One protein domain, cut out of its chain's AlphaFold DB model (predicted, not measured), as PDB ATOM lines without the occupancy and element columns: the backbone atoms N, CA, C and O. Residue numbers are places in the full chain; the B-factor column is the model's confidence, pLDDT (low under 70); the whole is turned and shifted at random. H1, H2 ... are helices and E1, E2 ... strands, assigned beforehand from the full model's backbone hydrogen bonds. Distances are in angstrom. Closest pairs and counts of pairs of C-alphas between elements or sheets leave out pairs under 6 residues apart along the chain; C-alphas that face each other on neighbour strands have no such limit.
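Overview. This is residues 156 to 220, 237 to 268 and 348 to 428 of the 468 residues of an uncharacterized protein of Coprinopsis marcescibilis (UniProt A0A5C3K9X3). A hairpin of two helices, H1 and H2, lies in the middle, with H3 crossing both on one side and H8 crossing H2 on the other. H4 runs beside H3, H6 packs on H8 with H7 at the far end, and H5 touches no helix. The printed part has 178 residues, mostly helix by class: eight named helices and one strand, in the order H1, H2, E1, H3, H4, H5, H6, H7, H8. It is compact, with a radius of gyration of the C-alphas of 17.6 A and spans of 52 by 48 by 29 A.

Along the chain. H1, residues 156 to 172, begins with C-alpha 156 at (127.572, 135.464, 116.680) and is 25.1 A long. H2, residues 177 to 192, is 21.7 A long. E1, residues 195 to 197, pairs with no named strand. H3, residues 198 to 217, is 28.7 A long, from C-alpha 198 at (118.425, 147.727, 131.364). H4 is residues 237 to 246, H5 residues 255 to 261, H6 residues 381 to 390 and H7 residues 394 to 402. H8, residues 407 to 425, is 26.9 A long and ends with C-alpha 425 at (113.703, 115.221, 124.511).

Arrangement. H1 and H2 form a helical hairpin at a shallow tilt of 19 degrees, opposite ways; their closest C-alphas, of Thr 171 and Lys 180, are 5.6 A apart. H3 touches H1 with residues 204 to 211 alone, about perpendicular at 77 degrees, closest at the C-alphas of Ile 163 and Thr 207, 6.2 A. H3 touches H2 at 86 degrees, about perpendicular, closest at the C-alphas of Thr 186 and Cys 200, 4.9 A. H4 touches H3 at a shallow tilt of 29 degrees, opposite ways, with the C-alphas of Ser 208 and Leu 244 closest at 5.3 A. H8 touches H2 with residues 408 to 415 alone, about perpendicular at 78 degrees, closest at the C-alphas of Phe 184 and Lys 412, 6.1 A. H6 touches H8 at a steep tilt of 44 degrees, the same way; the closest C-alphas, of Phe 385 and Val 410, are 5.8 A apart. H6 and H7, a helical hairpin, only just touch, with 3 pairs of C-alphas within 8 A, the closest those of Met 389 and Leu 397 at 6.1 A. H3 and H8 are apart. Every O i to N i+4 pair is within hydrogen-bond range in H3, H4, H6 and H8; the counts are 12 of 13 in H1, 11 of 12 in H2, 2 of 3 in H5 and 3 of 5 in H7.

Size, cuts and confidence. The two farthest C-alphas, of Lys 367 and Asp 395, are 53.0 A apart. Residues 221 to 236 are not printed, with 11.7 A between C-alphas 220 and 237; residues 269 to 347 are not printed, with 21.2 A between C-alphas 268 and 348. Of the links printed whole, none is long. Residues 348 to 380 hold no named element, and pLDDT is under 70 at residues 354 to 372.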
ATOM      1  N   ALA A 156     128.525 134.698 115.883       90.50
ATOM      2  CA  ALA A 156     127.572 135.464 116.680       90.50
ATOM      3  C   ALA A 156     126.159 134.873 116.645       90.50
ATOM      4  O   ALA A 156     125.461 134.887 117.660       90.50
ATOM      5  N   SER A 157     125.738 134.301 115.515       89.06
ATOM      6  CA  SER A 157     124.472 133.564 115.439       89.06
ATOM      7  C   SER A 157     124.492 132.355 116.373       89.06
ATOM      8  O   SER A 157     123.553 132.159 117.145       89.06
ATOM      9  N   VAL A 158     125.590 131.591 116.384       92.06
ATOM     10  CA  VAL A 158     125.735 130.448 117.294       92.06
ATOM     11  C   VAL A 158     125.830 130.890 118.753       92.06
ATOM     12  O   VAL A 158     125.120 130.340 119.588       92.06
ATOM     13  N   ALA A 159     126.622 131.913 119.079       94.69
ATOM     14  CA  ALA A 159     126.710 132.453 120.437       94.69
ATOM     15  C   ALA A 159     125.332 132.876 120.972       94.69
ATOM     16  O   ALA A 159     124.997 132.578 122.120       94.69
ATOM     17  N   ARG A 160     124.494 133.491 120.125       93.69
ATOM     18  CA  ARG A 160     123.100 133.812 120.458       93.69
ATOM     19  C   ARG A 160     122.305 132.552 120.798       93.69
ATOM     20  O   ARG A 160     121.643 132.531 121.830       93.69
ATOM     21  N   ILE A 161     122.404 131.499 119.979       92.31
ATOM     22  CA  ILE A 161     121.779 130.189 120.246       92.31
ATOM     23  C   ILE A 161     122.212 129.650 121.614       92.31
ATOM     24  O   ILE A 161     121.361 129.225 122.392       92.31
ATOM     25  N   LEU A 162     123.501 129.725 121.958       95.62
ATOM     26  CA  LEU A 162     123.980 129.270 123.267       95.62
ATOM     27  C   LEU A 162     123.357 130.062 124.425       95.62
ATOM     28  O   LEU A 162     122.947 129.466 125.417       95.62
ATOM     29  N   ILE A 163     123.233 131.386 124.285       97.12
ATOM     30  CA  ILE A 163     122.557 132.243 125.272       97.12
ATOM     31  C   ILE A 163     121.088 131.847 125.427       97.12
ATOM     32  O   ILE A 163     120.593 131.787 126.548       97.12
ATOM     33  N   ILE A 164     120.391 131.531 124.332       95.19
ATOM     34  CA  ILE A 164     118.990 131.085 124.371       95.19
ATOM     35  C   ILE A 164     118.848 129.796 125.176       95.19
ATOM     36  O   ILE A 164     117.990 129.718 126.052       95.19
ATOM     37  N   PHE A 165     119.699 128.801 124.917       95.62
ATOM     38  CA  PHE A 165     119.677 127.545 125.670       95.62
ATOM     39  C   PHE A 165     120.045 127.742 127.146       95.62
ATOM     40  O   PHE A 165     119.438 127.108 128.015       95.62
ATOM     41  N   GLU A 166     120.959 128.664 127.454       97.56
ATOM     42  CA  GLU A 166     121.264 129.025 128.838       97.56
ATOM     43  C   GLU A 166     120.064 129.690 129.527       97.56
ATOM     44  O   GLU A 166     119.706 129.300 130.638       97.56
ATOM     45  N   LEU A 167     119.387 130.629 128.858       97.56
ATOM     46  CA  LEU A 167     118.167 131.265 129.364       97.56
ATOM     47  C   LEU A 167     117.038 130.240 129.546       97.56
ATOM     48  O   LEU A 167     116.355 130.275 130.566       97.56
ATOM     49  N   PHE A 168     116.875 129.285 128.625       96.38
ATOM     50  CA  PHE A 168     115.932 128.172 128.784       96.38
ATOM     51  C   PHE A 168     116.229 127.355 130.037       96.38
ATOM     52  O   PHE A 168     115.308 127.067 130.798       96.38
ATOM     53  N   SER A 169     117.496 127.020 130.290       96.44
ATOM     54  CA  SER A 169     117.884 126.342 131.529       96.44
ATOM     55  C   SER A 169     117.532 127.189 132.754       96.44
ATOM     56  O   SER A 169     116.890 126.687 133.673       96.44
ATOM     57  N   ALA A 170     117.857 128.485 132.721       97.56
ATOM     58  CA  ALA A 170     117.600 129.408 133.822       97.56
ATOM     59  C   ALA A 170     116.106 129.560 134.154       97.56
ATOM     60  O   ALA A 170     115.775 129.816 135.307       97.56
ATOM     61  N   THR A 171     115.187 129.368 133.194       97.62
ATOM     62  CA  THR A 171     113.740 129.387 133.498       97.62
ATOM     63  C   THR A 171     113.322 128.296 134.486       97.62
ATOM     64  O   THR A 171     112.393 128.514 135.261       97.62
ATOM     65  N   GLY A 172     113.992 127.137 134.469       96.00
ATOM     66  CA  GLY A 172     113.741 126.038 135.405       96.00
ATOM     67  C   GLY A 172     114.316 126.287 136.801       96.00
ATOM     68  O   GLY A 172     113.843 125.685 137.760       96.00
ATOM     69  N   ASP A 173     115.286 127.198 136.904       97.38
ATOM     70  CA  ASP A 173     115.987 127.558 138.141       97.38
ATOM     71  C   ASP A 173     115.480 128.885 138.750       97.38
ATOM     72  O   ASP A 173     115.994 129.336 139.778       97.38
ATOM     73  N   ALA A 174     114.490 129.531 138.122       98.12
ATOM     74  CA  ALA A 174     113.937 130.808 138.569       98.12
ATOM     75  C   ALA A 174     113.255 130.678 139.942       98.12
ATOM     76  O   ALA A 174     112.468 129.761 140.181       98.12
ATOM     77  N   LYS A 175     113.528 131.621 140.850       98.19
ATOM     78  CA  LYS A 175     113.064 131.557 142.250       98.19
ATOM     79  C   LYS A 175     111.625 132.017 142.441       98.19
ATOM     80  O   LYS A 175     110.989 131.661 143.432       98.19
ATOM     81  N   ASN A 176     111.139 132.863 141.543       98.00
ATOM     82  CA  ASN A 176     109.801 133.437 141.573       98.00
ATOM     83  C   ASN A 176     109.340 133.777 140.145       98.00
ATOM     84  O   ASN A 176     110.114 133.697 139.188       98.00
ATOM     85  N   GLU A 177     108.063 134.133 139.995       97.69
ATOM     86  CA  GLU A 177     107.496 134.453 138.679       97.69
ATOM     87  C   GLU A 177     108.064 135.753 138.088       97.69
ATOM     88  O   GLU A 177     108.177 135.843 136.873       97.69
ATOM     89  N   GLU A 178     108.501 136.714 138.911       98.19
ATOM     90  CA  GLU A 178     109.150 137.948 138.436       98.19
ATOM     91  C   GLU A 178     110.489 137.648 137.742       98.19
ATOM     92  O   GLU A 178     110.718 138.081 136.617       98.19
ATOM     93  N   GLU A 179     111.347 136.826 138.352       98.50
ATOM     94  CA  GLU A 179     112.616 136.389 137.758       98.50
ATOM     95  C   GLU A 179     112.382 135.563 136.487       98.50
ATOM     96  O   GLU A 179     113.093 135.715 135.492       98.50
ATOM     97  N   LYS A 180     111.370 134.696 136.496       98.25
ATOM     98  CA  LYS A 180     110.992 133.901 135.327       98.25
ATOM     99  C   LYS A 180     110.502 134.787 134.180       98.25
ATOM    100  O   LYS A 180     110.886 134.568 133.031       98.25
ATOM    101  N   ASP A 181     109.698 135.798 134.489       98.31
ATOM    102  CA  ASP A 181     109.224 136.794 133.533       98.31
ATOM    103  C   ASP A 181     110.359 137.687 133.026       98.31
ATOM    104  O   ASP A 181     110.366 138.012 131.843       98.31
ATOM    105  N   GLU A 182     111.363 138.008 133.849       98.62
ATOM    106  CA  GLU A 182     112.590 138.697 133.415       98.62
ATOM    107  C   GLU A 182     113.353 137.849 132.391       98.62
ATOM    108  O   GLU A 182     113.805 138.363 131.363       98.62
ATOM    109  N   ILE A 183     113.466 136.536 132.621       98.56
ATOM    110  CA  ILE A 183     114.112 135.604 131.686       98.56
ATOM    111  C   ILE A 183     113.328 135.523 130.370       98.56
ATOM    112  O   ILE A 183     113.931 135.631 129.299       98.56
ATOM    113  N   PHE A 184     111.999 135.389 130.419       98.12
ATOM    114  CA  PHE A 184     111.170 135.398 129.209       98.12
ATOM    115  C   PHE A 184     111.211 136.743 128.486       98.12
ATOM    116  O   PHE A 184     111.365 136.760 127.270       98.12
ATOM    117  N   ALA A 185     111.140 137.866 129.201       98.06
ATOM    118  CA  ALA A 185     111.257 139.194 128.608       98.06
ATOM    119  C   ALA A 185     112.614 139.348 127.916       98.06
ATOM    120  O   ALA A 185     112.677 139.817 126.785       98.06
ATOM    121  N   THR A 186     113.690 138.861 128.541       98.25
ATOM    122  CA  THR A 186     115.033 138.852 127.948       98.25
ATOM    123  C   THR A 186     115.076 138.032 126.657       98.25
ATOM    124  O   THR A 186     115.546 138.536 125.639       98.25
ATOM    125  N   LEU A 187     114.546 136.800 126.668       96.25
ATOM    126  CA  LEU A 187     114.440 135.947 125.478       96.25
ATOM    127  C   LEU A 187     113.677 136.649 124.355       96.25
ATOM    128  O   LEU A 187     114.156 136.716 123.231       96.25
ATOM    129  N   ILE A 188     112.504 137.190 124.669       95.19
ATOM    130  CA  ILE A 188     111.597 137.810 123.702       95.19
ATOM    131  C   ILE A 188     112.235 139.056 123.095       95.19
ATOM    132  O   ILE A 188     112.344 139.175 121.875       95.19
ATOM    133  N   TYR A 189     112.705 139.964 123.944       95.25
ATOM    134  CA  TYR A 189     113.227 141.256 123.521       95.25
ATOM    135  C   TYR A 189     114.523 141.133 122.728       95.25
ATOM    136  O   TYR A 189     114.743 141.913 121.804       95.25
ATOM    137  N   MET A 190     115.346 140.129 123.040       93.44
ATOM    138  CA  MET A 190     116.558 139.826 122.285       93.44
ATOM    139  C   MET A 190     116.274 139.618 120.787       93.44
ATOM    140  O   MET A 190     117.112 139.995 119.968       93.44
ATOM    141  N   TYR A 191     115.111 139.065 120.429       86.25
ATOM    142  CA  TYR A 191     114.718 138.810 119.042       86.25
ATOM    143  C   TYR A 191     113.908 139.931 118.405       86.25
ATOM    144  O   TYR A 191     114.032 140.172 117.207       86.25
ATOM    145  N   THR A 192     113.035 140.567 119.179       89.38
ATOM    146  CA  THR A 192     111.983 141.408 118.605       89.38
ATOM    147  C   THR A 192     112.266 142.898 118.724       89.38
ATOM    148  O   THR A 192     111.684 143.673 117.972       89.38
ATOM    149  N   ALA A 193     113.152 143.324 119.630       92.56
ATOM    150  CA  ALA A 193     113.320 144.733 119.954       92.56
ATOM    151  C   ALA A 193     114.758 145.228 119.787       92.56
ATOM    152  O   ALA A 193     115.722 144.619 120.249       92.56
ATOM    153  N   MET A 194     114.894 146.404 119.174       93.00
ATOM    154  CA  MET A 194     116.179 147.093 119.027       93.00
ATOM    155  C   MET A 194     116.703 147.712 120.323       93.00
ATOM    156  O   MET A 194     117.907 147.922 120.479       93.00
ATOM    157  N   ILE A 195     115.792 148.071 121.221       95.88
ATOM    158  CA  ILE A 195     116.088 148.617 122.540       95.88
ATOM    159  C   ILE A 195     115.346 147.766 123.556       95.88
ATOM    160  O   ILE A 195     114.224 147.336 123.300       95.88
ATOM    161  N   ILE A 196     115.980 147.499 124.687       97.38
ATOM    162  CA  ILE A 196     115.463 146.606 125.723       97.38
ATOM    163  C   ILE A 196     115.692 147.245 127.087       97.38
ATOM    164  O   ILE A 196     116.553 148.115 127.230       97.38
ATOM    165  N   SER A 197     114.918 146.845 128.092       97.88
ATOM    166  CA  SER A 197     115.117 147.338 129.456       97.88
ATOM    167  C   SER A 197     116.534 147.021 129.952       97.88
ATOM    168  O   SER A 197     117.134 146.013 129.565       97.88
ATOM    169  N   ASP A 198     117.083 147.885 130.801       97.75
ATOM    170  CA  ASP A 198     118.425 147.727 131.364       97.75
ATOM    171  C   ASP A 198     118.625 146.395 132.098       97.75
ATOM    172  O   ASP A 198     119.658 145.758 131.899       97.75
ATOM    173  N   TYR A 199     117.625 145.921 132.843       98.19
ATOM    174  CA  TYR A 199     117.673 144.611 133.497       98.19
ATOM    175  C   TYR A 199     117.811 143.446 132.500       98.19
ATOM    176  O   TYR A 199     118.526 142.482 132.780       98.19
ATOM    177  N   CYS A 200     117.210 143.540 131.304       98.19
ATOM    178  CA  CYS A 200     117.387 142.533 130.253       98.19
ATOM    179  C   CYS A 200     118.817 142.570 129.700       98.19
ATOM    180  O   CYS A 200     119.414 141.517 129.489       98.19
ATOM    181  N   VAL A 201     119.400 143.763 129.501       97.38
ATOM    182  CA  VAL A 201     120.820 143.894 129.109       97.38
ATOM    183  C   VAL A 201     121.728 143.256 130.150       97.38
ATOM    184  O   VAL A 201     122.607 142.470 129.797       97.38
ATOM    185  N   ASP A 202     121.502 143.551 131.427       97.81
ATOM    186  CA  ASP A 202     122.317 143.022 132.516       97.81
ATOM    187  C   ASP A 202     122.183 141.489 132.607       97.81
ATOM    188  O   ASP A 202     123.170 140.781 132.836       97.81
ATOM    189  N   ARG A 203     120.987 140.936 132.353       98.31
ATOM    190  CA  ARG A 203     120.791 139.484 132.230       98.31
ATOM    191  C   ARG A 203     121.541 138.894 131.040       98.31
ATOM    192  O   ARG A 203     122.192 137.865 131.222       98.31
ATOM    193  N   LEU A 204     121.502 139.520 129.864       97.75
ATOM    194  CA  LEU A 204     122.250 139.043 128.697       97.75
ATOM    195  C   LEU A 204     123.759 139.044 128.962       97.75
ATOM    196  O   LEU A 204     124.399 138.027 128.727       97.75
ATOM    197  N   ILE A 205     124.312 140.116 129.538       97.62
ATOM    198  CA  ILE A 205     125.734 140.203 129.914       97.62
ATOM    199  C   ILE A 205     126.123 139.064 130.868       97.62
ATOM    200  O   ILE A 205     127.100 138.351 130.632       97.62
ATOM    201  N   ARG A 206     125.338 138.848 131.935       98.25
ATOM    202  CA  ARG A 206     125.588 137.755 132.891       98.25
ATOM    203  C   ARG A 206     125.510 136.385 132.220       98.25
ATOM    204  O   ARG A 206     126.348 135.528 132.488       98.25
ATOM    205  N   THR A 207     124.532 136.188 131.342       98.31
ATOM    206  CA  THR A 207     124.342 134.925 130.619       98.31
ATOM    207  C   THR A 207     125.516 134.660 129.675       98.31
ATOM    208  O   THR A 207     126.090 133.572 129.714       98.31
ATOM    209  N   SER A 208     125.960 135.665 128.913       97.62
ATOM    210  CA  SER A 208     127.158 135.595 128.067       97.62
ATOM    211  C   SER A 208     128.396 135.189 128.868       97.62
ATOM    212  O   SER A 208     129.127 134.285 128.462       97.62
ATOM    213  N   ALA A 209     128.595 135.786 130.048       98.12
ATOM    214  CA  ALA A 209     129.714 135.458 130.929       98.12
ATOM    215  C   ALA A 209     129.659 134.006 131.435       98.12
ATOM    216  O   ALA A 209     130.686 133.323 131.471       98.12
ATOM    217  N   VAL A 210     128.469 133.508 131.794       97.94
ATOM    218  CA  VAL A 210     128.268 132.113 132.217       97.94
ATOM    219  C   VAL A 210     128.607 131.145 131.083       97.94
ATOM    220  O   VAL A 210     129.382 130.209 131.301       97.94
ATOM    221  N   VAL A 211     128.088 131.384 129.876       97.75
ATOM    222  CA  VAL A 211     128.365 130.538 128.705       97.75
ATOM    223  C   VAL A 211     129.858 130.575 128.361       97.75
ATOM    224  O   VAL A 211     130.483 129.522 128.243       97.75
ATOM    225  N   SER A 212     130.463 131.766 128.294       97.75
ATOM    226  CA  SER A 212     131.895 131.949 128.011       97.75
ATOM    227  C   SER A 212     132.781 131.195 129.007       97.75
ATOM    228  O   SER A 212     133.705 130.475 128.618       97.75
ATOM    229  N   LYS A 213     132.458 131.278 130.306       97.69
ATOM    230  CA  LYS A 213     133.176 130.559 131.363       97.69
ATOM    231  C   LYS A 213     133.064 129.045 131.201       97.69
ATOM    232  O   LYS A 213     134.067 128.351 131.368       97.69
ATOM    233  N   ARG A 214     131.877 128.518 130.877       97.06
ATOM    234  CA  ARG A 214     131.676 127.075 130.653       97.06
ATOM    235  C   ARG A 214     132.488 126.570 129.465       97.06
ATOM    236  O   ARG A 214     133.170 125.561 129.609       97.06
ATOM    237  N   LEU A 215     132.476 127.302 128.350       96.56
ATOM    238  CA  LEU A 215     133.279 126.974 127.168       96.56
ATOM    239  C   LEU A 215     134.786 127.057 127.441       96.56
ATOM    240  O   LEU A 215     135.548 126.239 126.951       96.56
ATOM    241  N   SER A 216     135.226 128.017 128.255       96.31
ATOM    242  CA  SER A 216     136.646 128.173 128.603       96.31
ATOM    243  C   SER A 216     137.145 127.098 129.576       96.31
ATOM    244  O   SER A 216     138.332 126.792 129.617       96.31
ATOM    245  N   SER A 217     136.249 126.536 130.395       96.12
ATOM    246  CA  SER A 217     136.601 125.553 131.431       96.12
ATOM    247  C   SER A 217     136.756 124.130 130.888       96.12
ATOM    248  O   SER A 217     137.232 123.248 131.602       96.12
ATOM    249  N   SER A 218     136.357 123.870 129.642       91.62
ATOM    250  CA  SER A 218     136.517 122.556 129.026       91.62
ATOM    251  C   SER A 218     137.960 122.339 128.566       91.62
ATOM    252  O   SER A 218     138.381 122.866 127.541       91.62
ATOM    253  N   GLN A 219     138.718 121.537 129.311       81.88
ATOM    254  CA  GLN A 219     140.116 121.203 128.993       81.88
ATOM    255  C   GLN A 219     140.272 119.926 128.138       81.88
ATOM    256  O   GLN A 219     141.375 119.408 127.987       81.88
ATOM    257  N   GLY A 220     139.173 119.380 127.610       87.12
ATOM    258  CA  GLY A 220     139.177 118.143 126.825       87.12
ATOM    259  C   GLY A 220     139.463 118.362 125.338       87.12
ATOM    260  O   GLY A 220     139.177 119.421 124.791       87.12
ATOM    261  N   ILE A 237     135.069 126.700 119.513       94.75
ATOM    262  CA  ILE A 237     135.068 127.354 120.831       94.75
ATOM    263  C   ILE A 237     135.794 128.710 120.854       94.75
ATOM    264  O   ILE A 237     135.220 129.647 121.413       94.75
ATOM    265  N   PRO A 238     137.001 128.882 120.272       94.69
ATOM    266  CA  PRO A 238     137.713 130.160 120.347       94.69
ATOM    267  C   PRO A 238     136.909 131.330 119.767       94.69
ATOM    268  O   PRO A 238     136.798 132.378 120.404       94.69
ATOM    269  N   ASN A 239     136.271 131.121 118.610       93.38
ATOM    270  CA  ASN A 239     135.447 132.138 117.951       93.38
ATOM    271  C   ASN A 239     134.201 132.481 118.779       93.38
ATOM    272  O   ASN A 239     133.823 133.647 118.882       93.38
ATOM    273  N   LEU A 240     133.588 131.483 119.423       95.06
ATOM    274  CA  LEU A 240     132.453 131.699 120.323       95.06
ATOM    275  C   LEU A 240     132.838 132.476 121.574       95.06
ATOM    276  O   LEU A 240     132.122 133.398 121.962       95.06
ATOM    277  N   ILE A 241     133.957 132.119 122.208       96.38
ATOM    278  CA  ILE A 241     134.452 132.818 123.395       96.38
ATOM    279  C   ILE A 241     134.723 134.283 123.061       96.38
ATOM    280  O   ILE A 241     134.324 135.138 123.848       96.38
ATOM    281  N   ALA A 242     135.326 134.576 121.905       94.75
ATOM    282  CA  ALA A 242     135.589 135.945 121.472       94.75
ATOM    283  C   ALA A 242     134.298 136.782 121.387       94.75
ATOM    284  O   ALA A 242     134.233 137.855 121.986       94.75
ATOM    285  N   VAL A 243     133.246 136.264 120.733       94.12
ATOM    286  CA  VAL A 243     131.935 136.946 120.679       94.12
ATOM    287  C   VAL A 243     131.331 137.104 122.076       94.12
ATOM    288  O   VAL A 243     130.882 138.182 122.453       94.12
ATOM    289  N   LEU A 244     131.309 136.032 122.871       95.94
ATOM    290  CA  LEU A 244     130.676 136.058 124.190       95.94
ATOM    291  C   LEU A 244     131.387 137.017 125.152       95.94
ATOM    292  O   LEU A 244     130.721 137.661 125.953       95.94
ATOM    293  N   GLN A 245     132.717 137.124 125.080       95.69
ATOM    294  CA  GLN A 245     133.503 138.064 125.883       95.69
ATOM    295  C   GLN A 245     133.230 139.517 125.501       95.69
ATOM    296  O   GLN A 245     133.135 140.364 126.386       95.69
ATOM    297  N   GLU A 246     133.058 139.811 124.214       92.88
ATOM    298  CA  GLU A 246     132.616 141.135 123.770       92.88
ATOM    299  C   GLU A 246     131.236 141.464 124.355       92.88
ATOM    300  O   GLU A 246     131.039 142.518 124.960       92.88
ATOM    301  N   TRP A 247     130.302 140.519 124.271       95.31
ATOM    302  CA  TRP A 247     128.950 140.633 124.821       95.31
ATOM    303  C   TRP A 247     128.879 140.658 126.353       95.31
ATOM    304  O   TRP A 247     127.813 140.918 126.912       95.31
ATOM    305  N   CYS A 248     129.993 140.426 127.051       96.50
ATOM    306  CA  CYS A 248     130.107 140.712 128.481       96.50
ATOM    307  C   CYS A 248     130.274 142.213 128.771       96.50
ATOM    308  O   CYS A 248     130.245 142.617 129.934       96.50
ATOM    309  N   THR A 249     130.470 143.042 127.745       93.06
ATOM    310  CA  THR A 249     130.589 144.495 127.871       93.06
ATOM    311  C   THR A 249     129.353 145.185 127.307       93.06
ATOM    312  O   THR A 249     128.781 144.772 126.299       93.06
ATOM    313  N   SER A 250     128.900 146.245 127.975       87.00
ATOM    314  CA  SER A 250     127.768 147.029 127.485       87.00
ATOM    315  C   SER A 250     128.163 147.825 126.246       87.00
ATOM    316  O   SER A 250     129.206 148.483 126.233       87.00
ATOM    317  N   LEU A 251     127.282 147.856 125.250       88.69
ATOM    318  CA  LEU A 251     127.472 148.671 124.059       88.69
ATOM    319  C   LEU A 251     127.533 150.164 124.423       88.69
ATOM    320  O   LEU A 251     126.623 150.689 125.062       88.69
ATOM    321  N   ASN A 252     128.567 150.868 123.959       89.88
ATOM    322  CA  ASN A 252     128.698 152.318 124.136       89.88
ATOM    323  C   ASN A 252     127.831 153.096 123.123       89.88
ATOM    324  O   ASN A 252     128.317 153.932 122.362       89.88
ATOM    325  N   LYS A 253     126.537 152.768 123.061       90.69
ATOM    326  CA  LYS A 253     125.542 153.456 122.232       90.69
ATOM    327  C   LYS A 253     124.372 153.892 123.100       90.69
ATOM    328  O   LYS A 253     123.979 153.205 124.038       90.69
ATOM    329  N   THR A 254     123.785 155.033 122.759       94.31
ATOM    330  CA  THR A 254     122.584 155.539 123.428       94.31
ATOM    331  C   THR A 254     121.332 155.113 122.669       94.31
ATOM    332  O   THR A 254     121.356 154.965 121.443       94.31
ATOM    333  N   VAL A 255     120.208 154.973 123.377       95.19
ATOM    334  CA  VAL A 255     118.894 154.731 122.757       95.19
ATOM    335  C   VAL A 255     118.572 155.819 121.732       95.19
ATOM    336  O   VAL A 255     118.179 155.512 120.611       95.19
ATOM    337  N   ALA A 256     118.815 157.089 122.067       95.31
ATOM    338  CA  ALA A 256     118.594 158.204 121.148       95.31
ATOM    339  C   ALA A 256     119.410 158.070 119.848       95.31
ATOM    340  O   ALA A 256     118.881 158.326 118.767       95.31
ATOM    341  N   GLY A 257     120.672 157.631 119.935       92.75
ATOM    342  CA  GLY A 257     121.515 157.379 118.765       92.75
ATOM    343  C   GLY A 257     120.956 156.266 117.879       92.75
ATOM    344  O   GLY A 257     120.848 156.440 116.669       92.75
ATOM    345  N   VAL A 258     120.520 155.161 118.480       91.31
ATOM    346  CA  VAL A 258     119.914 154.030 117.760       91.31
ATOM    347  C   VAL A 258     118.594 154.424 117.081       91.31
ATOM    348  O   VAL A 258     118.385 154.118 115.905       91.31
ATOM    349  N   LEU A 259     117.723 155.153 117.787       92.50
ATOM    350  CA  LEU A 259     116.424 155.595 117.268       92.50
ATOM    351  C   LEU A 259     116.542 156.674 116.187       92.50
ATOM    352  O   LEU A 259     115.704 156.731 115.291       92.50
ATOM    353  N   LYS A 260     117.590 157.505 116.227       92.94
ATOM    354  CA  LYS A 260     117.871 158.488 115.171       92.94
ATOM    355  C   LYS A 260     118.094 157.818 113.811       92.94
ATOM    356  O   LYS A 260     117.665 158.364 112.798       92.94
ATOM    357  N   HIS A 261     118.737 156.650 113.793       87.81
ATOM    358  CA  HIS A 261     119.026 155.895 112.568       87.81
ATOM    359  C   HIS A 261     117.881 154.975 112.136       87.81
ATOM    360  O   HIS A 261     117.809 154.611 110.969       87.81
ATOM    361  N   ASN A 262     116.953 154.667 113.046       88.12
ATOM    362  CA  ASN A 262     115.765 153.854 112.778       88.12
ATOM    363  C   ASN A 262     114.495 154.647 113.144       88.12
ATOM    364  O   ASN A 262     113.766 154.306 114.085       88.12
ATOM    365  N   PRO A 263     114.233 155.771 112.448       89.25
ATOM    366  CA  PRO A 263     113.208 156.725 112.851       89.25
ATOM    367  C   PRO A 263     111.788 156.201 112.650       89.25
ATOM    368  O   PRO A 263     110.853 156.763 113.221       89.25
ATOM    369  N   LYS A 264     111.594 155.144 111.853       89.75
ATOM    370  CA  LYS A 264     110.285 154.567 111.535       89.75
ATOM    371  C   LYS A 264     110.353 153.054 111.655       89.75
ATOM    372  O   LYS A 264     111.232 152.446 111.067       89.75
ATOM    373  N   LEU A 265     109.396 152.462 112.358       88.50
ATOM    374  CA  LEU A 265     109.160 151.029 112.238       88.50
ATOM    375  C   LEU A 265     108.463 150.774 110.900       88.50
ATOM    376  O   LEU A 265     107.610 151.556 110.475       88.50
ATOM    377  N   GLN A 266     108.847 149.696 110.234       86.56
ATOM    378  CA  GLN A 266     108.082 149.114 109.148       86.56
ATOM    379  C   GLN A 266     106.720 148.741 109.706       86.56
ATOM    380  O   GLN A 266     106.606 148.269 110.839       86.56
ATOM    381  N   GLU A 267     105.678 148.959 108.914       83.25
ATOM    382  CA  GLU A 267     104.407 148.349 109.255       83.25
ATOM    383  C   GLU A 267     104.614 146.831 109.286       83.25
ATOM    384  O   GLU A 267     105.299 146.305 108.398       83.25
ATOM    385  N   PRO A 268     104.069 146.127 110.295       77.56
ATOM    386  CA  PRO A 268     103.997 144.679 110.266       77.56
ATOM    387  C   PRO A 268     103.501 144.269 108.884       77.56
ATOM    388  O   PRO A 268     102.425 144.717 108.474       77.56
ATOM    389  N   PRO A 348     120.324 149.927 124.111       95.75
ATOM    390  CA  PRO A 348     120.405 149.189 122.856       95.75
ATOM    391  C   PRO A 348     120.574 147.681 123.067       95.75
ATOM    392  O   PRO A 348     121.369 147.245 123.901       95.75
ATOM    393  N   ASN A 349     119.869 146.887 122.266       94.19
ATOM    394  CA  ASN A 349     120.016 145.439 122.222       94.19
ATOM    395  C   ASN A 349     121.315 145.061 121.498       94.19
ATOM    396  O   ASN A 349     121.335 144.891 120.279       94.19
ATOM    397  N   PHE A 350     122.406 144.931 122.250       92.25
ATOM    398  CA  PHE A 350     123.738 144.669 121.699       92.25
ATOM    399  C   PHE A 350     123.830 143.368 120.880       92.25
ATOM    400  O   PHE A 350     124.679 143.274 120.004       92.25
ATOM    401  N   ILE A 351     122.927 142.404 121.084       90.12
ATOM    402  CA  ILE A 351     122.907 141.134 120.339       90.12
ATOM    403  C   ILE A 351     122.457 141.313 118.876       90.12
ATOM    404  O   ILE A 351     122.769 140.473 118.022       90.12
ATOM    405  N   LEU A 352     121.736 142.396 118.563       85.44
ATOM    406  CA  LEU A 352     121.339 142.740 117.191       85.44
ATOM    407  C   LEU A 352     122.423 143.525 116.441       85.44
ATOM    408  O   LEU A 352     122.492 143.457 115.215       85.44
ATOM    409  N   PHE A 353     123.289 144.236 117.164       76.62
ATOM    410  CA  PHE A 353     124.403 144.977 116.580       76.62
ATOM    411  C   PHE A 353     125.596 144.031 116.427       76.62
ATOM    412  O   PHE A 353     126.433 143.918 117.314       76.62
ATOM    413  N   GLN A 354     125.639 143.297 115.314       65.25
ATOM    414  CA  GLN A 354     126.765 142.408 115.020       65.25
ATOM    415  C   GLN A 354     128.047 143.199 114.723       65.25
ATOM    416  O   GLN A 354     128.016 144.236 114.059       65.25
ATOM    417  N   TRP A 355     129.173 142.666 115.203       59.00
ATOM    418  CA  TRP A 355     130.514 143.209 115.007       59.00
ATOM    419  C   TRP A 355     130.900 143.243 113.518       59.00
ATOM    420  O   TRP A 355     131.012 142.212 112.856       59.00
ATOM    421  N   GLU A 356     131.207 144.444 113.025       56.00
ATOM    422  CA  GLU A 356     131.799 144.742 111.707       56.00
ATOM    423  C   GLU A 356     133.108 144.005 111.362       56.00
ATOM    424  O   GLU A 356     133.504 143.989 110.202       56.00
ATOM    425  N   GLY A 357     133.804 143.427 112.342       56.84
ATOM    426  CA  GLY A 357     135.150 142.870 112.188       56.84
ATOM    427  C   GLY A 357     135.184 141.363 111.951       56.84
ATOM    428  O   GLY A 357     136.191 140.867 111.459       56.84
ATOM    429  N   MET A 358     134.109 140.632 112.273       51.62
ATOM    430  CA  MET A 358     134.065 139.168 112.119       51.62
ATOM    431  C   MET A 358     133.249 138.692 110.916       51.62
ATOM    432  O   MET A 358     133.480 137.595 110.414       51.62
ATOM    433  N   CYS A 359     132.327 139.507 110.403       50.06
ATOM    434  CA  CYS A 359     131.635 139.208 109.156       50.06
ATOM    435  C   CYS A 359     132.173 140.127 108.062       50.06
ATOM    436  O   CYS A 359     132.013 141.340 108.147       50.06
ATOM    437  N   ALA A 360     132.736 139.556 106.993       44.34
ATOM    438  CA  ALA A 360     133.257 140.272 105.820       44.34
ATOM    439  C   ALA A 360     132.202 141.101 105.040       44.34
ATOM    440  O   ALA A 360     132.452 141.573 103.931       44.34
ATOM    441  N   HIS A 361     131.010 141.301 105.601       47.38
ATOM    442  CA  HIS A 361     129.963 142.136 105.045       47.38
ATOM    443  C   HIS A 361     129.971 143.527 105.688       47.38
ATOM    444  O   HIS A 361     129.096 143.875 106.476       47.38
ATOM    445  N   HIS A 362     130.870 144.387 105.198       46.34
ATOM    446  CA  HIS A 362     130.750 145.853 105.277       46.34
ATOM    447  C   HIS A 362     129.455 146.412 104.639       46.34
ATOM    448  O   HIS A 362     129.245 147.618 104.616       46.34
ATOM    449  N   LEU A 363     128.569 145.564 104.103       42.72
ATOM    450  CA  LEU A 363     127.388 145.971 103.336       42.72
ATOM    451  C   LEU A 363     126.234 146.529 104.183       42.72
ATOM    452  O   LEU A 363     125.293 147.075 103.612       42.72
ATOM    453  N   PHE A 364     126.287 146.413 105.513       45.41
ATOM    454  CA  PHE A 364     125.207 146.875 106.400       45.41
ATOM    455  C   PHE A 364     125.664 147.805 107.524       45.41
ATOM    456  O   PHE A 364     124.843 148.228 108.336       45.41
ATOM    457  N   SER A 365     126.954 148.137 107.560       46.31
ATOM    458  CA  SER A 365     127.470 149.163 108.451       46.31
ATOM    459  C   SER A 365     127.251 150.526 107.801       46.31
ATOM    460  O   SER A 365     127.887 150.888 106.809       46.31
ATOM    461  N   MET A 366     126.302 151.288 108.344       53.78
ATOM    462  CA  MET A 366     126.332 152.743 108.210       53.78
ATOM    463  C   MET A 366     127.678 153.250 108.755       53.78
ATOM    464  O   MET A 366     128.260 152.617 109.624       53.78
ATOM    465  N   LYS A 367     128.169 154.418 108.320       62.12
ATOM    466  CA  LYS A 367     129.453 154.991 108.801       62.12
ATOM    467  C   LYS A 367     129.584 155.116 110.335       62.12
ATOM    468  O   LYS A 367     130.675 155.395 110.818       62.12
ATOM    469  N   ASP A 368     128.496 154.965 111.086       66.44
ATOM    470  CA  ASP A 368     128.424 154.997 112.549       66.44
ATOM    471  C   ASP A 368     128.189 153.609 113.203       66.44
ATOM    472  O   ASP A 368     127.994 153.512 114.417       66.44
ATOM    473  N   GLY A 369     128.159 152.538 112.407       65.19
ATOM    474  CA  GLY A 369     127.900 151.163 112.827       65.19
ATOM    475  C   GLY A 369     126.470 150.880 113.285       65.19
ATOM    476  O   GLY A 369     126.238 149.909 114.013       65.19
ATOM    477  N   SER A 370     125.493 151.724 112.944       65.69
ATOM    478  CA  SER A 370     124.078 151.466 113.238       65.69
ATOM    479  C   SER A 370     123.451 150.545 112.185       65.69
ATOM    480  O   SER A 370     123.576 150.783 110.985       65.69
ATOM    481  N   SER A 371     122.742 149.502 112.628       65.94
ATOM    482  CA  SER A 371     121.978 148.626 111.738       65.94
ATOM    483  C   SER A 371     120.676 149.303 111.304       65.94
ATOM    484  O   SER A 371     119.941 149.824 112.145       65.94
ATOM    485  N   ASP A 372     120.366 149.257 110.006       68.88
ATOM    486  CA  ASP A 372     119.036 149.591 109.482       68.88
ATOM    487  C   ASP A 372     118.116 148.378 109.683       68.88
ATOM    488  O   ASP A 372     118.063 147.434 108.879       68.88
ATOM    489  N   THR A 373     117.468 148.332 110.841       74.31
ATOM    490  CA  THR A 373     116.524 147.283 111.228       74.31
ATOM    491  C   THR A 373     115.234 147.938 111.673       74.31
ATOM    492  O   THR A 373     114.875 147.909 112.841       74.31
ATOM    493  N   ASN A 374     114.489 148.485 110.722       79.44
ATOM    494  CA  ASN A 374     113.158 149.029 110.981       79.44
ATOM    495  C   ASN A 374     112.103 147.931 111.259       79.44
ATOM    496  O   ASN A 374     110.929 148.148 111.000       79.44
ATOM    497  N   GLN A 375     112.473 146.736 111.726       83.25
ATOM    498  CA  GLN A 375     111.515 145.648 111.932       83.25
ATOM    499  C   GLN A 375     110.602 145.963 113.121       83.25
ATOM    500  O   GLN A 375     111.070 146.346 114.193       83.25
ATOM    501  N   HIS A 376     109.293 145.792 112.937       87.56
ATOM    502  CA  HIS A 376     108.353 145.907 114.041       87.56
ATOM    503  C   HIS A 376     108.468 144.668 114.942       87.56
ATOM    504  O   HIS A 376     108.385 143.550 114.429       87.56
ATOM    505  N   PRO A 377     108.530 144.815 116.278       84.81
ATOM    506  CA  PRO A 377     108.532 143.681 117.212       84.81
ATOM    507  C   PRO A 377     107.342 142.719 117.085       84.81
ATOM    508  O   PRO A 377     107.373 141.604 117.595       84.81
ATOM    509  N   GLN A 378     106.287 143.166 116.405       85.12
ATOM    510  CA  GLN A 378     105.046 142.424 116.192       85.12
ATOM    511  C   GLN A 378     104.902 141.875 114.767       85.12
ATOM    512  O   GLN A 378     103.873 141.267 114.483       85.12
ATOM    513  N   SER A 379     105.875 142.091 113.869       83.75
ATOM    514  CA  SER A 379     105.787 141.604 112.481       83.75
ATOM    515  C   SER A 379     105.535 140.098 112.414       83.75
ATOM    516  O   SER A 379     104.727 139.656 111.612       83.75
ATOM    517  N   GLU A 380     106.150 139.344 113.324       79.12
ATOM    518  CA  GLU A 380     106.091 137.877 113.361       79.12
ATOM    519  C   GLU A 380     105.083 137.345 114.394       79.12
ATOM    520  O   GLU A 380     104.947 136.137 114.577       79.12
ATOM    521  N   LEU A 381     104.393 138.223 115.135       84.38
ATOM    522  CA  LEU A 381     103.575 137.809 116.282       84.38
ATOM    523  C   LEU A 381     102.469 136.828 115.877       84.38
ATOM    524  O   LEU A 381     102.167 135.884 116.608       84.38
ATOM    525  N   PHE A 382     101.887 137.062 114.703       81.38
ATOM    526  CA  PHE A 382     100.862 136.204 114.131       81.38
ATOM    527  C   PHE A 382     101.386 134.794 113.870       81.38
ATOM    528  O   PHE A 382     100.728 133.829 114.249       81.38
ATOM    529  N   ASP A 383     102.582 134.671 113.298       81.25
ATOM    530  CA  ASP A 383     103.173 133.376 112.974       81.25
ATOM    531  C   ASP A 383     103.432 132.568 114.248       81.25
ATOM    532  O   ASP A 383     103.057 131.399 114.326       81.25
ATOM    533  N   TYR A 384     103.949 133.203 115.305       83.50
ATOM    534  CA  TYR A 384     104.125 132.544 116.605       83.50
ATOM    535  C   TYR A 384     102.800 132.123 117.242       83.50
ATOM    536  O   TYR A 384     102.701 131.022 117.798       83.50
ATOM    537  N   PHE A 385     101.775 132.971 117.168       84.56
ATOM    538  CA  PHE A 385     100.450 132.640 117.684       84.56
ATOM    539  C   PHE A 385      99.838 131.463 116.916       84.56
ATOM    540  O   PHE A 385      99.399 130.482 117.519       84.56
ATOM    541  N   TYR A 386      99.887 131.516 115.586       82.94
ATOM    542  CA  TYR A 386      99.401 130.465 114.702       82.94
ATOM    543  C   TYR A 386     100.139 129.141 114.927       82.94
ATOM    544  O   TYR A 386      99.518 128.080 115.016       82.94
ATOM    545  N   MET A 387     101.457 129.187 115.112       80.19
ATOM    546  CA  MET A 387     102.250 128.017 115.487       80.19
ATOM    547  C   MET A 387     101.816 127.424 116.828       80.19
ATOM    548  O   MET A 387     101.700 126.204 116.957       80.19
ATOM    549  N   CYS A 388     101.556 128.260 117.837       84.00
ATOM    550  CA  CYS A 388     101.056 127.777 119.123       84.00
ATOM    551  C   CYS A 388      99.702 127.081 118.958       84.00
ATOM    552  O   CYS A 388      99.512 126.005 119.520       84.00
ATOM    553  N   MET A 389      98.790 127.646 118.163       82.00
ATOM    554  CA  MET A 389      97.481 127.040 117.906       82.00
ATOM    555  C   MET A 389      97.599 125.701 117.169       82.00
ATOM    556  O   MET A 389      97.068 124.699 117.632       82.00
ATOM    557  N   THR A 390      98.341 125.659 116.063       80.06
ATOM    558  CA  THR A 390      98.460 124.458 115.212       80.06
ATOM    559  C   THR A 390      99.226 123.304 115.858       80.06
ATOM    560  O   THR A 390      99.067 122.157 115.449       80.06
ATOM    561  N   SER A 391     100.050 123.584 116.870       76.88
ATOM    562  CA  SER A 391     100.779 122.565 117.639       76.88
ATOM    563  C   SER A 391     100.079 122.145 118.938       76.88
ATOM    564  O   SER A 391     100.620 121.323 119.683       76.88
ATOM    565  N   SER A 392      98.902 122.704 119.228       79.56
ATOM    566  CA  SER A 392      98.143 122.423 120.446       79.56
ATOM    567  C   SER A 392      97.123 121.310 120.251       79.56
ATOM    568  O   SER A 392      96.536 121.165 119.185       79.56
ATOM    569  N   TYR A 393      96.899 120.544 121.317       84.25
ATOM    570  CA  TYR A 393      95.726 119.681 121.435       84.25
ATOM    571  C   TYR A 393      94.471 120.526 121.716       84.25
ATOM    572  O   TYR A 393      94.583 121.675 122.157       84.25
ATOM    573  N   ASP A 394      93.286 119.957 121.483       79.88
ATOM    574  CA  ASP A 394      92.000 120.663 121.601       79.88
ATOM    575  C   ASP A 394      91.789 121.314 122.981       79.88
ATOM    576  O   ASP A 394      91.285 122.433 123.079       79.88
ATOM    577  N   ASP A 395      92.237 120.659 124.055       81.19
ATOM    578  CA  ASP A 395      92.150 121.163 125.432       81.19
ATOM    579  C   ASP A 395      93.050 122.389 125.683       81.19
ATOM    580  O   ASP A 395      92.697 123.297 126.435       81.19
ATOM    581  N   GLN A 396      94.200 122.457 125.014       82.62
ATOM    582  CA  GLN A 396      95.133 123.581 125.094       82.62
ATOM    583  C   GLN A 396      94.723 124.755 124.204       82.62
ATOM    584  O   GLN A 396      95.096 125.898 124.489       82.62
ATOM    585  N   LEU A 397      93.968 124.492 123.135       80.88
ATOM    586  CA  LEU A 397      93.500 125.527 122.221       80.88
ATOM    587  C   LEU A 397      92.599 126.526 122.954       80.88
ATOM    588  O   LEU A 397      92.798 127.730 122.823       80.88
ATOM    589  N   ALA A 398      91.691 126.040 123.807       82.00
ATOM    590  CA  ALA A 398      90.835 126.895 124.628       82.00
ATOM    591  C   ALA A 398      91.653 127.871 125.491       82.00
ATOM    592  O   ALA A 398      91.362 129.065 125.519       82.00
ATOM    593  N   VAL A 399      92.730 127.392 126.127       83.75
ATOM    594  CA  VAL A 399      93.633 128.247 126.911       83.75
ATOM    595  C   VAL A 399      94.291 129.295 126.017       83.75
ATOM    596  O   VAL A 399      94.254 130.476 126.350       83.75
ATOM    597  N   LEU A 400      94.838 128.907 124.860       83.62
ATOM    598  CA  LEU A 400      95.494 129.843 123.938       83.62
ATOM    599  C   LEU A 400      94.564 130.948 123.429       83.62
ATOM    600  O   LEU A 400      95.007 132.085 123.287       83.62
ATOM    601  N   LEU A 401      93.288 130.640 123.189       82.12
ATOM    602  CA  LEU A 401      92.306 131.629 122.739       82.12
ATOM    603  C   LEU A 401      91.954 132.663 123.822       82.12
ATOM    604  O   LEU A 401      91.484 133.746 123.485       82.12
ATOM    605  N   THR A 402      92.217 132.359 125.098       82.31
ATOM    606  CA  THR A 402      92.018 133.292 126.226       82.31
ATOM    607  C   THR A 402      93.251 134.129 126.569       82.31
ATOM    608  O   THR A 402      93.153 135.076 127.349       82.31
ATOM    609  N   VAL A 403      94.421 133.802 126.011       83.75
ATOM    610  CA  VAL A 403      95.664 134.533 126.286       83.75
ATOM    611  C   VAL A 403      95.618 135.907 125.615       83.75
ATOM    612  O   VAL A 403      95.260 136.029 124.443       83.75
ATOM    613  N   LEU A 404      96.032 136.945 126.351       87.69
ATOM    614  CA  LEU A 404      96.184 138.296 125.806       87.69
ATOM    615  C   LEU A 404      97.116 138.259 124.593       87.69
ATOM    616  O   LEU A 404      98.212 137.709 124.663       87.69
ATOM    617  N   ARG A 405      96.726 138.884 123.482       88.81
ATOM    618  CA  ARG A 405      97.522 138.865 122.239       88.81
ATOM    619  C   ARG A 405      98.624 139.921 122.218       88.81
ATOM    620  O   ARG A 405      98.831 140.605 121.220       88.81
ATOM    621  N   THR A 406      99.324 140.064 123.337       92.69
ATOM    622  CA  THR A 406     100.530 140.889 123.428       92.69
ATOM    623  C   THR A 406     101.750 140.098 122.967       92.69
ATOM    624  O   THR A 406     101.773 138.864 123.029       92.69
ATOM    625  N   THR A 407     102.790 140.811 122.535       92.81
ATOM    626  CA  THR A 407     104.066 140.233 122.095       92.81
ATOM    627  C   THR A 407     104.639 139.318 123.166       92.81
ATOM    628  O   THR A 407     105.018 138.181 122.883       92.81
ATOM    629  N   PHE A 408     104.636 139.793 124.416       94.81
ATOM    630  CA  PHE A 408     105.133 139.024 125.546       94.81
ATOM    631  C   PHE A 408     104.350 137.720 125.749       94.81
ATOM    632  O   PHE A 408     104.944 136.650 125.839       94.81
ATOM    633  N   SER A 409     103.019 137.791 125.800       93.94
ATOM    634  CA  SER A 409     102.180 136.645 126.163       93.94
ATOM    635  C   SER A 409     102.248 135.520 125.131       93.94
ATOM    636  O   SER A 409     102.426 134.357 125.495       93.94
ATOM    637  N   VAL A 410     102.161 135.858 123.840       91.94
ATOM    638  CA  VAL A 410     102.246 134.871 122.752       91.94
ATOM    639  C   VAL A 410     103.623 134.211 122.732       91.94
ATOM    640  O   VAL A 410     103.724 132.983 122.700       91.94
ATOM    641  N   LEU A 411     104.698 135.001 122.797       92.56
ATOM    642  CA  LEU A 411     106.048 134.449 122.742       92.56
ATOM    643  C   LEU A 411     106.429 133.696 124.021       92.56
ATOM    644  O   LEU A 411     107.125 132.686 123.938       92.56
ATOM    645  N   LYS A 412     105.932 134.101 125.196       94.62
ATOM    646  CA  LYS A 412     106.086 133.328 126.438       94.62
ATOM    647  C   LYS A 412     105.469 131.937 126.291       94.62
ATOM    648  O   LYS A 412     106.094 130.958 126.701       94.62
ATOM    649  N   GLN A 413     104.293 131.819 125.664       91.56
ATOM    650  CA  GLN A 413     103.678 130.515 125.386       91.56
ATOM    651  C   GLN A 413     104.520 129.682 124.414       91.56
ATOM    652  O   GLN A 413     104.795 128.511 124.683       91.56
ATOM    653  N   PHE A 414     104.992 130.294 123.326       90.56
ATOM    654  CA  PHE A 414     105.886 129.638 122.369       90.56
ATOM    655  C   PHE A 414     107.164 129.103 123.042       90.56
ATOM    656  O   PHE A 414     107.508 127.924 122.901       90.56
ATOM    657  N   PHE A 415     107.852 129.937 123.826       92.69
ATOM    658  CA  PHE A 415     109.076 129.534 124.516       92.69
ATOM    659  C   PHE A 415     108.809 128.503 125.613       92.69
ATOM    660  O   PHE A 415     109.575 127.552 125.734       92.69
ATOM    661  N   THR A 416     107.701 128.605 126.351       93.44
ATOM    662  CA  THR A 416     107.308 127.592 127.349       93.44
ATOM    663  C   THR A 416     107.138 126.214 126.705       93.44
ATOM    664  O   THR A 416     107.650 125.215 127.217       93.44
ATOM    665  N   ARG A 417     106.482 126.149 125.541       89.12
ATOM    666  CA  ARG A 417     106.335 124.907 124.766       89.12
ATOM    667  C   ARG A 417     107.678 124.391 124.263       89.12
ATOM    668  O   ARG A 417     107.953 123.200 124.385       89.12
ATOM    669  N   THR A 418     108.527 125.285 123.762       89.25
ATOM    670  CA  THR A 418     109.882 124.950 123.304       89.25
ATOM    671  C   THR A 418     110.717 124.341 124.434       89.25
ATOM    672  O   THR A 418     111.298 123.272 124.263       89.25
ATOM    673  N   ILE A 419     110.717 124.961 125.617       92.69
ATOM    674  CA  ILE A 419     111.419 124.467 126.809       92.69
ATOM    675  C   ILE A 419     110.874 123.097 127.224       92.69
ATOM    676  O   ILE A 419     111.650 122.165 127.429       92.69
ATOM    677  N   THR A 420     109.548 122.943 127.279       91.12
ATOM    678  CA  THR A 420     108.891 121.669 127.627       91.12
ATOM    679  C   THR A 420     109.275 120.553 126.649       91.12
ATOM    680  O   THR A 420     109.583 119.430 127.061       91.12
ATOM    681  N   ALA A 421     109.307 120.853 125.348       88.69
ATOM    682  CA  ALA A 421     109.726 119.907 124.322       88.69
ATOM    683  C   ALA A 421     111.197 119.504 124.501       88.69
ATOM    684  O   ALA A 421     111.502 118.314 124.557       88.69
ATOM    685  N   LEU A 422     112.103 120.472 124.674       89.25
ATOM    686  CA  LEU A 422     113.528 120.211 124.910       89.25
ATOM    687  C   LEU A 422     113.764 119.365 126.166       89.25
ATOM    688  O   LEU A 422     114.569 118.437 126.142       89.25
ATOM    689  N   GLN A 423     113.037 119.639 127.249       91.25
ATOM    690  CA  GLN A 423     113.092 118.836 128.472       91.25
ATOM    691  C   GLN A 423     112.608 117.401 128.233       91.25
ATOM    692  O   GLN A 423     113.264 116.457 128.665       91.25
ATOM    693  N   THR A 424     111.511 117.227 127.491       90.38
ATOM    694  CA  THR A 424     110.969 115.905 127.123       90.38
ATOM    695  C   THR A 424     111.947 115.101 126.258       90.38
ATOM    696  O   THR A 424     112.004 113.872 126.330       90.38
ATOM    697  N   LEU A 425     112.732 115.797 125.439       87.00
ATOM    698  CA  LEU A 425     113.703 115.221 124.511       87.00
ATOM    699  C   LEU A 425     115.107 115.074 125.108       87.00
ATOM    700  O   LEU A 425     116.000 114.523 124.458       87.00
ATOM    701  N   LYS A 426     115.318 115.537 126.343       89.94
ATOM    702  CA  LYS A 426     116.606 115.463 127.029       89.94
ATOM    703  C   LYS A 426     117.099 114.013 127.081       89.94
ATOM    704  O   LYS A 426     116.381 113.109 127.502       89.94
ATOM    705  N   GLY A 427     118.331 113.791 126.621       89.88
ATOM    706  CA  GLY A 427     118.946 112.462 126.524       89.88
ATOM    707  C   GLY A 427     118.479 111.607 125.337       89.88
ATOM    708  O   GLY A 427     119.034 110.534 125.121       89.88
ATOM    709  N   ARG A 428     117.493 112.063 124.553       90.19
ATOM    710  CA  ARG A 428     117.031 111.408 123.312       90.19
ATOM    711  C   ARG A 428     117.492 112.129 122.052       90.19
ATOM    712  O   ARG A 428     117.512 111.533 120.979       90.19
TER     713      ARG A 428